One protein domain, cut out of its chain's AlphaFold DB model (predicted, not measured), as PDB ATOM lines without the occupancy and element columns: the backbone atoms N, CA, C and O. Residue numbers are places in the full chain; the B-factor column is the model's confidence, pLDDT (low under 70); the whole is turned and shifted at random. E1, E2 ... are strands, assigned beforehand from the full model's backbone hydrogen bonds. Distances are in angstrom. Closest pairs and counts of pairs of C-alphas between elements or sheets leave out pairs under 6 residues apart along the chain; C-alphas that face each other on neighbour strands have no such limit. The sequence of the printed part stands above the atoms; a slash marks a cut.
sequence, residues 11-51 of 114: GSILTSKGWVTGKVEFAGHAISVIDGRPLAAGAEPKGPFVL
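AT A GLANCE: This is residues 11 to 51 of the 114 residues of the protein "Uncultured bacterium genome assembly Metasoil_fosmids_resub" of uncultured bacterium (UniProt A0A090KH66). A long two-stranded hairpin, E2 and E3, sticks out as an arm, while the first part of E2 turns off through a sharp bend to pair with the short strand E1, which crosses the base of the arm. Beyond this base, residues 39 to 51 swing out as a wide loop away from the hairpin's tip and fold back to E1, where residues 49 to 50 pair with it. The printed part has 41 residues with three named strands, E1, E2 and E3 in that order along the chain, and no named helix; the class is all strand. The strands form one strongly twisted antiparallel sheet in the order E1, E2, E3, a meander, each strand the antiparallel neighbour of the one before. The whole is elongated, 34 by 18 by 14 A, and only just compact, close to loose, with a radius of gyration of the C-alphas of 10.4 A.

HOW THE PARTS SIT: E1, residues 11 to 15, is an edge strand. A tight link of two residues joins it to E2, residues 18 to 27, and the two form a hairpin. Their C-alphas 12 and 21 face each other at 4.7 A, and N 13 and O 20 are within hydrogen-bond range at 2.8 A, as are N 20 and O 13 at 2.9 A. E2, the inner strand, bends by 90 degrees at residue 21. A second tight link of two residues leads to E3, residues 30 to 38, the other edge strand, and E2 and E3 form a hairpin too. These two are antiparallel, with 150 degrees between their directions. C-alphas 24 and 34 face each other at 4.7 A; N 23 and O 35 are within hydrogen-bond range at 2.8 A, and N 32 and O 25 at 2.9 A. E3 bends by 57 degrees at residue 35. Residues 12 to 13 of E1 also pair, parallel, with residues 49 to 50.

IN THESE COORDINATES: E1 begins at C-alpha 11, (146.120, 168.071, 93.060), and is 12.3 A from first to last C-alpha. E2, the longest strand with 10 residues, measures 22.7 A and ends at C-alpha 27, (137.814, 184.805, 89.387). E3 measures 21.2 A and ends at C-alpha 38, (136.298, 162.405, 89.929).

THE WHOLE: The two C-alphas farthest apart are those of Gly 28 and Gly 42, at 34.7 A, while the C-alphas of Gly 11 and Leu 51 are 9.9 A apart. The printed part has no cut, and both links between strands are tight. Residues 39 to 51 hold no named element; their C-alphas lie 6 to 16 A from the mean of the C-alphas. The mean pLDDT of the printed part is 95.1, and no printed residue is under 70.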
ATOM      1  N   GLY A  11     145.959 169.235  92.194       96.31
ATOM      2  CA  GLY A  11     146.120 168.071  93.060       96.31
ATOM      3  C   GLY A  11     144.839 167.262  93.249       96.31
ATOM      4  O   GLY A  11     143.949 167.256  92.398       96.31
ATOM      5  N   SER A  12     144.749 166.577  94.389       97.88
ATOM      6  CA  SER A  12     143.507 165.956  94.856       97.88
ATOM      7  C   SER A  12     142.667 166.992  95.597       97.88
ATOM      8  O   SER A  12     143.003 167.398  96.709       97.88
ATOM      9  N   ILE A  13     141.576 167.416  94.971       97.75
ATOM     10  CA  ILE A  13     140.670 168.463  95.433       97.75
ATOM     11  C   ILE A  13     139.474 167.818  96.131       97.75
ATOM     12  O   ILE A  13     138.755 167.017  95.527       97.75
ATOM     13  N   LEU A  14     139.246 168.167  97.396       97.25
ATOM     14  CA  LEU A  14     138.070 167.721  98.137       97.25
ATOM     15  C   LEU A  14     136.883 168.643  97.843       97.25
ATOM     16  O   LEU A  14     136.919 169.834  98.146       97.25
ATOM     17  N   THR A  15     135.807 168.081  97.297       96.56
ATOM     18  CA  THR A  15     134.535 168.783  97.073       96.56
ATOM     19  C   THR A  15     133.422 168.157  97.911       96.56
ATOM     20  O   THR A  15     133.567 167.055  98.439       96.56
ATOM     21  N   SER A  16     132.253 168.801  97.968       95.50
ATOM     22  CA  SER A  16     131.059 168.217  98.599       95.50
ATOM     23  C   SER A  16     130.559 166.934  97.919       95.50
ATOM     24  O   SER A  16     129.778 166.196  98.513       95.50
ATOM     25  N   LYS A  17     131.008 166.650  96.688       93.88
ATOM     26  CA  LYS A  17     130.675 165.434  95.927       93.88
ATOM     27  C   LYS A  17     131.771 164.363  95.994       93.88
ATOM     28  O   LYS A  17     131.653 163.340  95.328       93.88
ATOM     29  N   GLY A  18     132.827 164.593  96.776       95.38
ATOM     30  CA  GLY A  18     133.993 163.718  96.871       95.38
ATOM     31  C   GLY A  18     135.229 164.290  96.179       95.38
ATOM     32  O   GLY A  18     135.316 165.491  95.903       95.38
ATOM     33  N   TRP A  19     136.207 163.419  95.937       97.69
ATOM     34  CA  TRP A  19     137.527 163.793  95.439       97.69
ATOM     35  C   TRP A  19     137.566 163.961  93.920       97.69
ATOM     36  O   TRP A  19     137.050 163.125  93.176       97.69
ATOM     37  N   VAL A  20     138.260 165.006  93.476       97.62
ATOM     38  CA  VAL A  20     138.566 165.303  92.073       97.62
ATOM     39  C   VAL A  20     140.080 165.426  91.920       97.62
ATOM     40  O   VAL A  20     140.707 166.135  92.697       97.62
ATOM     41  N   THR A  21     140.683 164.779  90.924       97.44
ATOM     42  CA  THR A  21     142.062 165.093  90.516       97.44
ATOM     43  C   THR A  21     142.008 166.151  89.428       97.44
ATOM     44  O   THR A  21     141.390 165.922  88.383       97.44
ATOM     45  N   GLY A  22     142.629 167.301  89.672       96.38
ATOM     46  CA  GLY A  22     142.584 168.417  88.737       96.38
ATOM     47  C   GLY A  22     143.084 169.721  89.337       96.38
ATOM     48  O   GLY A  22     143.909 169.710  90.250       96.38
ATOM     49  N   LYS A  23     142.563 170.837  88.832       97.00
ATOM     50  CA  LYS A  23     143.001 172.199  89.131       97.00
ATOM     51  C   LYS A  23     141.829 173.098  89.527       97.00
ATOM     52  O   LYS A  23     140.728 172.970  88.993       97.00
ATOM     53  N   VAL A  24     142.071 174.022  90.456       96.94
ATOM     54  CA  VAL A  24     141.114 175.069  90.844       96.94
ATOM     55  C   VAL A  24     141.492 176.382  90.171       96.94
ATOM     56  O   VAL A  24     142.636 176.832  90.258       96.94
ATOM     57  N   GLU A  25     140.516 177.018  89.534       95.69
ATOM     58  CA  GLU A  25     140.636 178.355  88.965       95.69
ATOM     59  C   GLU A  25     139.805 179.357  89.766       95.69
ATOM     60  O   GLU A  25     138.752 179.022  90.321       95.69
ATOM     61  N   PHE A  26     140.281 180.599  89.817       94.25
ATOM     62  CA  PHE A  26     139.642 181.678  90.559       94.25
ATOM     63  C   PHE A  26     139.323 182.864  89.650       94.25
ATOM     64  O   PHE A  26     140.134 183.259  88.813       94.25
ATOM     65  N   ALA A  27     138.171 183.485  89.889       92.31
ATOM     66  CA  ALA A  27     137.814 184.805  89.387       92.31
ATOM     67  C   ALA A  27     137.701 185.765  90.582       92.31
ATOM     68  O   ALA A  27     136.706 185.774  91.310       92.31
ATOM     69  N   GLY A  28     138.751 186.555  90.823       89.19
ATOM     70  CA  GLY A  28     138.848 187.378  92.030       89.19
ATOM     71  C   GLY A  28     138.877 186.512  93.294       89.19
ATOM     72  O   GLY A  28     139.776 185.694  93.454       89.19
ATOM     73  N   HIS A  29     137.885 186.680  94.173       88.00
ATOM     74  CA  HIS A  29     137.759 185.935  95.437       88.00
ATOM     75  C   HIS A  29     136.868 184.686  95.339       88.00
ATOM     76  O   HIS A  29     136.632 184.021  96.344       88.00
ATOM     77  N   ALA A  30     136.337 184.383  94.153       92.69
ATOM     78  CA  ALA A  30     135.461 183.241  93.938       92.69
ATOM     79  C   ALA A  30     136.183 182.144  93.156       92.69
ATOM     80  O   ALA A  30     136.942 182.427  92.230       92.69
ATOM     81  N   ILE A  31     135.903 180.886  93.498       95.00
ATOM     82  CA  ILE A  31     136.250 179.750  92.641       95.00
ATOM     83  C   ILE A  31     135.398 179.866  91.374       95.00
ATOM     84  O   ILE A  31     134.169 179.877  91.461       95.00
ATOM     85  N   SER A  32     136.040 179.975  90.212       96.25
ATOM     86  CA  SER A  32     135.348 180.025  88.921       96.25
ATOM     87  C   SER A  32     135.105 178.624  88.373       96.25
ATOM     88  O   SER A  32     134.017 178.340  87.874       96.25
ATOM     89  N   VAL A  33     136.110 177.750  88.468       96.50
ATOM     90  CA  VAL A  33     136.095 176.407  87.881       96.50
ATOM     91  C   VAL A  33     136.901 175.442  88.753       96.50
ATOM     92  O   VAL A  33     137.935 175.801  89.313       96.50
ATOM     93  N   ILE A  34     136.428 174.198  88.849       96.88
ATOM     94  CA  ILE A  34     137.228 173.043  89.269       96.88
ATOM     95  C   ILE A  34     137.330 172.138  88.042       96.88
ATOM     96  O   ILE A  34     136.372 171.433  87.720       96.88
ATOM     97  N   ASP A  35     138.454 172.211  87.332       96.44
ATOM     98  CA  ASP A  35     138.696 171.418  86.127       96.44
ATOM     99  C   ASP A  35     139.421 170.133  86.512       96.44
ATOM    100  O   ASP A  35     140.545 170.161  87.014       96.44
ATOM    101  N   GLY A  36     138.763 168.993  86.340       95.50
ATOM    102  CA  GLY A  36     139.313 167.716  86.754       95.50
ATOM    103  C   GLY A  36     138.346 166.559  86.590       95.50
ATOM    104  O   GLY A  36     137.229 166.695  86.087       95.50
ATOM    105  N   ARG A  37     138.790 165.381  87.028       96.88
ATOM    106  CA  ARG A  37     138.001 164.146  86.968       96.88
ATOM    107  C   ARG A  37     137.765 163.594  88.371       96.88
ATOM    108  O   ARG A  37     138.711 163.573  89.161       96.88
ATOM    109  N   PRO A  38     136.543 163.128  88.690       97.12
ATOM    110  CA  PRO A  38     136.298 162.405  89.929       97.12
ATOM    111  C   PRO A  38     137.246 161.215  90.062       97.12
ATOM    112  O   PRO A  38     137.531 160.529  89.076       97.12
ATOM    113  N   LEU A  39     137.714 160.953  91.280       95.25
ATOM    114  CA  LEU A  39     138.453 159.725  91.554       95.25
ATOM    115  C   LEU A  39     137.552 158.508  91.331       95.25
ATOM    116  O   LEU A  39     136.357 158.528  91.634       95.25
ATOM    117  N   ALA A  40     138.146 157.432  90.815       91.81
ATOM    118  CA  ALA A  40     137.459 156.154  90.703       91.81
ATOM    119  C   ALA A  40     137.028 155.650  92.092       91.81
ATOM    120  O   ALA A  40     137.712 155.885  93.090       91.81
ATOM    121  N   ALA A  41     135.908 154.930  92.155       88.69
ATOM    122  CA  ALA A  41     135.443 154.332  93.401       88.69
ATOM    123  C   ALA A  41     136.531 153.422  94.004       88.69
ATOM    124  O   ALA A  41     137.075 152.561  93.316       88.69
ATOM    125  N   GLY A  42     136.854 153.634  95.282       89.75
ATOM    126  CA  GLY A  42     137.904 152.894  95.991       89.75
ATOM    127  C   GLY A  42     139.335 153.381  95.736       89.75
ATOM    128  O   GLY A  42     140.257 152.852  96.349       89.75
ATOM    129  N   ALA A  43     139.547 154.382  94.877       93.88
ATOM    130  CA  ALA A  43     140.851 155.022  94.742       93.88
ATOM    131  C   ALA A  43     141.101 156.004  95.898       93.88
ATOM    132  O   ALA A  43     140.223 156.787  96.264       93.88
ATOM    133  N   GLU A  44     142.319 155.995  96.437       95.56
ATOM    134  CA  GLU A  44     142.746 156.946  97.465       95.56
ATOM    135  C   GLU A  44     143.298 158.239  96.840       95.56
ATOM    136  O   GLU A  44     144.046 158.177  95.853       95.56
ATOM    137  N   PRO A  45     142.969 159.419  97.403       96.56
ATOM    138  CA  PRO A  45     143.536 160.684  96.960       96.56
ATOM    139  C   PRO A  45     145.030 160.739  97.278       96.56
ATOM    140  O   PRO A  45     145.480 160.338  98.351       96.56
ATOM    141  N   LYS A  46     145.807 161.275  96.339       95.06
ATOM    142  CA  LYS A  46     147.252 161.460  96.492       95.06
ATOM    143  C   LYS A  46     147.587 162.941  96.534       95.06
ATOM    144  O   LYS A  46     146.956 163.743  95.844       95.06
ATOM    145  N   GLY A  47     148.583 163.287  97.344       92.75
ATOM    146  CA  GLY A  47     149.068 164.656  97.444       92.75
ATOM    147  C   GLY A  47     149.588 165.195  96.099       92.75
ATOM    148  O   GLY A  47     150.011 164.404  95.252       92.75
ATOM    149  N   PRO A  48     149.604 166.525  95.913       95.19
ATOM    150  CA  PRO A  48     149.177 167.549  96.877       95.19
ATOM    151  C   PRO A  48     147.654 167.562  97.108       95.19
ATOM    152  O   PRO A  48     146.874 167.271  96.203       95.19
ATOM    153  N   PHE A  49     147.234 167.859  98.343       96.56
ATOM    154  CA  PHE A  49     145.818 167.967  98.712       96.56
ATOM    155  C   PHE A  49     145.362 169.419  98.638       96.56
ATOM    156  O   PHE A  49     146.033 170.314  99.150       96.56
ATOM    157  N   VAL A  50     144.190 169.633  98.050       96.62
ATOM    158  CA  VAL A  50     143.522 170.930  97.995       96.62
ATOM    159  C   VAL A  50     142.199 170.790  98.737       96.62
ATOM    160  O   VAL A  50     141.281 170.106  98.283       96.62
ATOM    161  N   LEU A  51     142.118 171.404  99.913       96.81
ATOM    162  CA  LEU A  51     140.945 171.355 100.780       96.81
ATOM    163  C   LEU A  51     140.285 172.736 100.841       96.81
ATOM    164  O   LEU A  51     140.984 173.744 100.698       96.81
TER     165      LEU A  51